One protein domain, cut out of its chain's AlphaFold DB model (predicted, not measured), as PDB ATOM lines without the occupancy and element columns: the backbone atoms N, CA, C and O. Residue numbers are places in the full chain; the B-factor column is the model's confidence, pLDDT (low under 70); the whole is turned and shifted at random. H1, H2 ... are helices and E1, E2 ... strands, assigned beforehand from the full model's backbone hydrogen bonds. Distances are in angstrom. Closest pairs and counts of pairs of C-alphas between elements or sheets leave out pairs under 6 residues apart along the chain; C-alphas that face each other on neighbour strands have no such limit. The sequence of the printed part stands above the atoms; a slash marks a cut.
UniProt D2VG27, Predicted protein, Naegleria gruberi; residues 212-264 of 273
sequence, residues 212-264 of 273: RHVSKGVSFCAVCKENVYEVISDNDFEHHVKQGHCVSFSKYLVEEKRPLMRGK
ATOM      1  N   ARG A 212      -7.651  -9.911  -2.359       86.81
ATOM      2  CA  ARG A 212      -8.339  -9.726  -3.632       86.81
ATOM      3  C   ARG A 212      -7.286  -9.435  -4.689       86.81
ATOM      4  O   ARG A 212      -6.554  -8.458  -4.567       86.81
ATOM      5  N   HIS A 213      -7.197 -10.279  -5.708       90.62
ATOM      6  CA  HIS A 213      -6.313 -10.024  -6.840       90.62
ATOM      7  C   HIS A 213      -6.714  -8.706  -7.524       90.62
ATOM      8  O   HIS A 213      -7.891  -8.518  -7.842       90.62
ATOM      9  N   VAL A 214      -5.751  -7.802  -7.722       93.31
ATOM     10  CA  VAL A 214      -5.961  -6.518  -8.416       93.31
ATOM     11  C   VAL A 214      -5.352  -6.589  -9.809       93.31
ATOM     12  O   VAL A 214      -6.043  -6.359 -10.796       93.31
ATOM     13  N   SER A 215      -4.074  -6.956  -9.894       94.38
ATOM     14  CA  SER A 215      -3.324  -7.088 -11.144       94.38
ATOM     15  C   SER A 215      -2.168  -8.080 -10.976       94.38
ATOM     16  O   SER A 215      -1.920  -8.583  -9.879       94.38
ATOM     17  N   LYS A 216      -1.458  -8.396 -12.069       92.50
ATOM     18  CA  LYS A 216      -0.321  -9.330 -12.042       92.50
ATOM     19  C   LYS A 216       0.732  -8.846 -11.038       92.50
ATOM     20  O   LYS A 216       1.284  -7.764 -11.203       92.50
ATOM     21  N   GLY A 217       0.994  -9.656 -10.013       89.00
ATOM     22  CA  GLY A 217       1.932  -9.321  -8.939       89.00
ATOM     23  C   GLY A 217       1.398  -8.314  -7.912       89.00
ATOM     24  O   GLY A 217       2.167  -7.863  -7.075       89.00
ATOM     25  N   VAL A 218       0.105  -7.959  -7.930       91.75
ATOM     26  CA  VAL A 218      -0.495  -7.035  -6.952       91.75
ATOM     27  C   VAL A 218      -1.794  -7.598  -6.384       91.75
ATOM     28  O   VAL A 218      -2.756  -7.904  -7.091       91.75
ATOM     29  N   SER A 219      -1.844  -7.695  -5.060       90.06
ATOM     30  CA  SER A 219      -3.007  -8.161  -4.307       90.06
ATOM     31  C   SER A 219      -3.459  -7.117  -3.297       90.06
ATOM     32  O   SER A 219      -2.651  -6.615  -2.530       90.06
ATOM     33  N   PHE A 220      -4.751  -6.826  -3.219       87.44
ATOM     34  CA  PHE A 220      -5.299  -5.944  -2.193       87.44
ATOM     35  C   PHE A 220      -5.560  -6.716  -0.901       87.44
ATOM     36  O   PHE A 220      -6.251  -7.738  -0.904       87.44
ATOM     37  N   CYS A 221      -5.037  -6.222   0.217       78.94
ATOM     38  CA  CYS A 221      -5.267  -6.786   1.539       78.94
ATOM     39  C   CYS A 221      -6.546  -6.214   2.156       78.94
ATOM     40  O   CYS A 221      -6.610  -5.031   2.485       78.94
ATOM     41  N   ALA A 222      -7.549  -7.055   2.410       76.00
ATOM     42  CA  ALA A 222      -8.798  -6.601   3.026       76.00
ATOM     43  C   ALA A 222      -8.636  -6.101   4.475       76.00
ATOM     44  O   ALA A 222      -9.508  -5.373   4.957       76.00
ATOM     45  N   VAL A 223      -7.544  -6.476   5.154       65.75
ATOM     46  CA  VAL A 223      -7.269  -6.122   6.555       65.75
ATOM     47  C   VAL A 223      -6.531  -4.794   6.672       65.75
ATOM     48  O   VAL A 223      -7.006  -3.918   7.385       65.75
ATOM     49  N   CYS A 224      -5.406  -4.619   5.970       66.00
ATOM     50  CA  CYS A 224      -4.667  -3.351   6.012       66.00
ATOM     51  C   CYS A 224      -5.158  -2.321   4.985       66.00
ATOM     52  O   CYS A 224      -4.713  -1.186   5.039       66.00
ATOM     53  N   LYS A 225      -6.098  -2.697   4.103       80.75
ATOM     54  CA  LYS A 225      -6.691  -1.845   3.057       80.75
ATOM     55  C   LYS A 225      -5.668  -1.262   2.076       80.75
ATOM     56  O   LYS A 225      -5.829  -0.149   1.591       80.75
ATOM     57  N   GLU A 226      -4.632  -2.032   1.759       81.50
ATOM     58  CA  GLU A 226      -3.525  -1.599   0.902       81.50
ATOM     59  C   GLU A 226      -3.169  -2.642  -0.158       81.50
ATOM     60  O   GLU A 226      -3.445  -3.838  -0.001       81.50
ATOM     61  N   ASN A 227      -2.512  -2.180  -1.224       89.38
ATOM     62  CA  ASN A 227      -1.934  -3.033  -2.257       89.38
ATOM     63  C   ASN A 227      -0.633  -3.680  -1.763       89.38
ATOM     64  O   ASN A 227       0.273  -3.000  -1.276       89.38
ATOM     65  N   VAL A 228      -0.557  -4.998  -1.918       88.38
ATOM     66  CA  VAL A 228       0.583  -5.860  -1.610       88.38
ATOM     67  C   VAL A 228       1.227  -6.295  -2.922       88.38
ATOM     68  O   VAL A 228       0.607  -7.023  -3.697       88.38
ATOM     69  N   TYR A 229       2.462  -5.862  -3.151       89.00
ATOM     70  CA  TYR A 229       3.249  -6.145  -4.347       89.00
ATOM     71  C   TYR A 229       4.094  -7.401  -4.136       89.00
ATOM     72  O   TYR A 229       4.875  -7.486  -3.189       89.00
ATOM     73  N   GLU A 230       3.923  -8.401  -4.989       89.19
ATOM     74  CA  GLU A 230       4.747  -9.605  -5.005       89.19
ATOM     75  C   GLU A 230       6.066  -9.296  -5.712       89.19
ATOM     76  O   GLU A 230       6.083  -8.917  -6.880       89.19
ATOM     77  N   VAL A 231       7.170  -9.426  -4.978       89.06
ATOM     78  CA  VAL A 231       8.516  -9.073  -5.440       89.06
ATOM     79  C   VAL A 231       9.413 -10.305  -5.388       89.06
ATOM     80  O   VAL A 231       9.383 -11.076  -4.424       89.06
ATOM     81  N   ILE A 232      10.177 -10.516  -6.460       87.69
ATOM     82  CA  ILE A 232      11.011 -11.714  -6.655       87.69
ATOM     83  C   ILE A 232      12.495 -11.359  -6.533       87.69
ATOM     84  O   ILE A 232      13.268 -12.138  -5.980       87.69
ATOM     85  N   SER A 233      12.890 -10.175  -7.014       86.00
ATOM     86  CA  SER A 233      14.269  -9.695  -6.951       86.00
ATOM     87  C   SER A 233      14.499  -8.764  -5.759       86.00
ATOM     88  O   SER A 233      13.587  -8.055  -5.321       86.00
ATOM     89  N   ASP A 234      15.732  -8.745  -5.248       80.25
ATOM     90  CA  ASP A 234      16.133  -7.812  -4.187       80.25
ATOM     91  C   ASP A 234      15.992  -6.346  -4.664       80.25
ATOM     92  O   ASP A 234      15.611  -5.474  -3.889       80.25
ATOM     93  N   ASN A 235      16.192  -6.081  -5.962       86.44
ATOM     94  CA  ASN A 235      16.044  -4.744  -6.546       86.44
ATOM     95  C   ASN A 235      14.580  -4.260  -6.544       86.44
ATOM     96  O   ASN A 235      14.302  -3.120  -6.173       86.44
ATOM     97  N   ASP A 236      13.626  -5.131  -6.892       85.69
ATOM     98  CA  ASP A 236      12.194  -4.797  -6.835       85.69
ATOM     99  C   ASP A 236      11.730  -4.608  -5.392       85.69
ATOM    100  O   ASP A 236      10.932  -3.715  -5.097       85.69
ATOM    101  N   PHE A 237      12.250  -5.438  -4.482       83.25
ATOM    102  CA  PHE A 237      12.011  -5.279  -3.056       83.25
ATOM    103  C   PHE A 237      12.456  -3.888  -2.604       83.25
ATOM    104  O   PHE A 237      11.630  -3.135  -2.093       83.25
ATOM    105  N   GLU A 238      13.703  -3.498  -2.871       78.75
ATOM    106  CA  GLU A 238      14.199  -2.161  -2.540       78.75
ATOM    107  C   GLU A 238      13.365  -1.043  -3.176       78.75
ATOM    108  O   GLU A 238      13.051  -0.056  -2.507       78.75
ATOM    109  N   HIS A 239      12.986  -1.183  -4.449       86.12
ATOM    110  CA  HIS A 239      12.196  -0.192  -5.175       86.12
ATOM    111  C   HIS A 239      10.825   0.051  -4.525       86.12
ATOM    112  O   HIS A 239      10.485   1.187  -4.188       86.12
ATOM    113  N   HIS A 240      10.049  -1.012  -4.297       84.38
ATOM    114  CA  HIS A 240       8.718  -0.907  -3.695       84.38
ATOM    115  C   HIS A 240       8.782  -0.466  -2.232       84.38
ATOM    116  O   HIS A 240       7.946   0.310  -1.765       84.38
ATOM    117  N   VAL A 241       9.805  -0.916  -1.512       74.12
ATOM    118  CA  VAL A 241      10.028  -0.537  -0.123       74.12
ATOM    119  C   VAL A 241      10.359   0.955   0.005       74.12
ATOM    120  O   VAL A 241       9.794   1.616   0.877       74.12
ATOM    121  N   LYS A 242      11.183   1.521  -0.893       73.31
ATOM    122  CA  LYS A 242      11.469   2.972  -0.949       73.31
ATOM    123  C   LYS A 242      10.213   3.815  -1.190       73.31
ATOM    124  O   LYS A 242      10.146   4.952  -0.738       73.31
ATOM    125  N   GLN A 243       9.205   3.253  -1.854       79.00
ATOM    126  CA  GLN A 243       7.912   3.899  -2.106       79.00
ATOM    127  C   GLN A 243       6.895   3.707  -0.967       79.00
ATOM    128  O   GLN A 243       5.767   4.184  -1.061       79.00
ATOM    129  N   GLY A 244       7.252   2.992   0.106       70.50
ATOM    130  CA  GLY A 244       6.335   2.703   1.214       70.50
ATOM    131  C   GLY A 244       5.231   1.701   0.855       70.50
ATOM    132  O   GLY A 244       4.207   1.621   1.545       70.50
ATOM    133  N   HIS A 245       5.413   0.932  -0.218       83.81
ATOM    134  CA  HIS A 245       4.477  -0.106  -0.625       83.81
ATOM    135  C   HIS A 245       4.544  -1.325   0.305       83.81
ATOM    136  O   HIS A 245       5.585  -1.634   0.883       83.81
ATOM    137  N   CYS A 246       3.423  -2.039   0.460       78.38
ATOM    138  CA  CYS A 246       3.440  -3.333   1.136       78.38
ATOM    139  C   CYS A 246       4.004  -4.368   0.163       78.38
ATOM    140  O   CYS A 246       3.490  -4.502  -0.944       78.38
ATOM    141  N   VAL A 247       5.046  -5.093   0.557       85.25
ATOM    142  CA  VAL A 247       5.691  -6.088  -0.308       85.25
ATOM    143  C   VAL A 247       5.512  -7.502   0.227       85.25
ATOM    144  O   VAL A 247       5.417  -7.717   1.434       85.25
ATOM    145  N   SER A 248       5.456  -8.471  -0.680       83.50
ATOM    146  CA  SER A 248       5.464  -9.907  -0.421       83.50
ATOM    147  C   SER A 248       6.656 -10.502  -1.152       83.50
ATOM    148  O   SER A 248       6.592 -10.705  -2.361       83.50
ATOM    149  N   PHE A 249       7.748 -10.743  -0.427       78.62
ATOM    150  CA  PHE A 249       9.009 -11.169  -1.028       78.62
ATOM    151  C   PHE A 249       9.104 -12.688  -1.110       78.62
ATOM    152  O   PHE A 249       9.026 -13.388  -0.097       78.62
ATOM    153  N   SER A 250       9.251 -13.186  -2.336       72.19
ATOM    154  CA  SER A 250       9.199 -14.605  -2.677       72.19
ATOM    155  C   SER A 250      10.468 -15.007  -3.430       72.19
ATOM    156  O   SER A 250      10.427 -15.289  -4.623       72.19
ATOM    157  N   LYS A 251      11.612 -15.069  -2.733       53.47
ATOM    158  CA  LYS A 251      12.918 -15.424  -3.337       53.47
ATOM    159  C   LYS A 251      12.967 -16.846  -3.938       53.47
ATOM    160  O   LYS A 251      13.910 -17.185  -4.638       53.47
ATOM    161  N   TYR A 252      11.952 -17.675  -3.672       52.25
ATOM    162  CA  TYR A 252      11.971 -19.129  -3.881       52.25
ATOM    163  C   TYR A 252      10.972 -19.666  -4.916       52.25
ATOM    164  O   TYR A 252      10.741 -20.869  -4.960       52.25
ATOM    165  N   LEU A 253      10.383 -18.826  -5.776       48.41
ATOM    166  CA  LEU A 253       9.452 -19.327  -6.803       48.41
ATOM    167  C   LEU A 253      10.110 -20.162  -7.917       48.41
ATOM    168  O   LEU A 253       9.388 -20.624  -8.796       48.41
ATOM    169  N   VAL A 254      11.428 -20.391  -7.884       49.03
ATOM    170  CA  VAL A 254      12.082 -21.223  -8.901       49.03
ATOM    171  C   VAL A 254      12.086 -22.713  -8.551       49.03
ATOM    172  O   VAL A 254      11.917 -23.479  -9.486       49.03
ATOM    173  N   GLU A 255      12.141 -23.163  -7.284       43.94
ATOM    174  CA  GLU A 255      12.226 -24.625  -7.044       43.94
ATOM    175  C   GLU A 255      11.390 -25.240  -5.906       43.94
ATOM    176  O   GLU A 255      10.850 -26.314  -6.138       43.94
ATOM    177  N   GLU A 256      11.132 -24.630  -4.741       44.66
ATOM    178  CA  GLU A 256      10.361 -25.345  -3.698       44.66
ATOM    179  C   GLU A 256       9.478 -24.447  -2.812       44.66
ATOM    180  O   GLU A 256       9.874 -23.387  -2.326       44.66
ATOM    181  N   LYS A 257       8.241 -24.918  -2.590       36.66
ATOM    182  CA  LYS A 257       7.150 -24.284  -1.830       36.66
ATOM    183  C   LYS A 257       7.586 -23.899  -0.406       36.66
ATOM    184  O   LYS A 257       7.529 -24.722   0.504       36.66
ATOM    185  N   ARG A 258       7.921 -22.626  -0.178       37.44
ATOM    186  CA  ARG A 258       8.110 -22.047   1.167       37.44
ATOM    187  C   ARG A 258       7.182 -20.841   1.411       37.44
ATOM    188  O   ARG A 258       6.778 -20.184   0.450       37.44
ATOM    189  N   PRO A 259       6.791 -20.571   2.674       38.78
ATOM    190  CA  PRO A 259       5.894 -19.471   3.030       38.78
ATOM    191  C   PRO A 259       6.545 -18.083   2.873       38.78
ATOM    192  O   PRO A 259       7.751 -17.915   3.010       38.78
ATOM    193  N   LEU A 260       5.700 -17.098   2.562       40.00
ATOM    194  CA  LEU A 260       6.017 -15.716   2.178       40.00
ATOM    195  C   LEU A 260       6.192 -14.761   3.367       40.00
ATOM    196  O   LEU A 260       5.392 -14.813   4.298       40.00
ATOM    197  N   MET A 261       7.119 -13.798   3.266       38.66
ATOM    198  CA  MET A 261       7.314 -12.724   4.262       38.66
ATOM    199  C   MET A 261       6.929 -11.327   3.734       38.66
ATOM    200  O   MET A 261       7.012 -11.078   2.527       38.66
ATOM    201  N   ARG A 262       6.457 -10.426   4.624       43.56
ATOM    202  CA  ARG A 262       5.869  -9.109   4.275       43.56
ATOM    203  C   ARG A 262       6.247  -7.977   5.244       43.56
ATOM    204  O   ARG A 262       6.315  -8.211   6.441       43.56
ATOM    205  N   GLY A 263       6.413  -6.744   4.748       38.69
ATOM    206  CA  GLY A 263       6.688  -5.555   5.578       38.69
ATOM    207  C   GLY A 263       6.649  -4.219   4.813       38.69
ATOM    208  O   GLY A 263       6.646  -4.217   3.585       38.69
ATOM    209  N   LYS A 264       6.587  -3.093   5.545       35.59
ATOM    210  CA  LYS A 264       6.685  -1.696   5.058       35.59
ATOM    211  C   LYS A 264       7.845  -0.980   5.765       35.59
ATOM    212  O   LYS A 264       7.980  -1.147   6.976       35.59
TER     213      LYS A 264
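What this domain is: This is residues 212 to 264 of the 273 residues of the protein "Predicted protein" of Naegleria gruberi (UniProt D2VG27). What does the model look like? It is a strongly twisted, curled wall of five strands with one short helix, H1, packed along one face over E4, and the opposite face has no named helix. The link from E4 to E5 makes a long loop toward one end of the longest axis. What are its parts and size? The printed part has 53 residues with the named elements E1, E2, E3, H1, E4 and E5 along the chain; the mixed sheet has the order E1, E2, E3, E4, E5, with E3 and E4 parallel and the other neighbours antiparallel. The class is mixed, helices and strands, and the whole is compact, with a radius of gyration of the C-alphas of 10.9 A and spans of 31 by 23 by 18 A.

How they stand to each other: How are the inner strands joined? E3, residues 226 to 231, and E4, residues 246 to 249, are parallel at 26 degrees, with N 229 and O 246 at 2.8 A. Where is the helix? H1, residues 234 to 242, is on the sheet at a height over the sheet of 8.7 A, over E4 and along the strands at 10 degrees on the local plane; its closest C-alphas to E4 are those of His 240 and Val 247, 6.9 A apart. E3, H1 and E4 form a strand-helix-strand unit, two parallel neighbour strands with a helix between, with a right-handed crossover, and every O i to N i+4 pair of H1 is within hydrogen-bond range. What lies toward the edges? E1, residues 212 to 215, E2, residues 218 to 221, and E3 form a meander, each strand the antiparallel neighbour of the one before; N 220 and O 212 are 2.8 A apart in the hairpin E1 and E2, and N 228 and O 219 are 2.7 A apart in the hairpin E2 and E3. E4 and the edge strand E5, residues 261 to 263, form an antiparallel hairpin at 155 degrees, with N 249 and O 261 at 3.1 A, while E1 and E5 are apart.

Where its parts are: Where does the first strand begin? C-alpha 212 of E1 is at (-8.339, -9.726, -3.632); E1 is 9.4 A long and E2 9.7 A. How long are the others? E3 measures 15.5 A, H1 12.2 A, E4 9.9 A and E5 7.3 A. Where do H1 and E5 end? C-alpha 242 is at (11.469, 2.972, -0.949) and C-alpha 263 at (6.688, -5.555, 5.578).

The domain as a whole: How far does it reach? The two C-alphas farthest apart, those of Lys 225 and Glu 255, are 31.3 A apart, and the printed part has no cut. Which link is long, and where is confidence low? The link E4 to E5, 11 residues, is long. The pLDDT is under 70 at residues 223 to 224 and 251 to 264, and its mean over the printed part is 72.6.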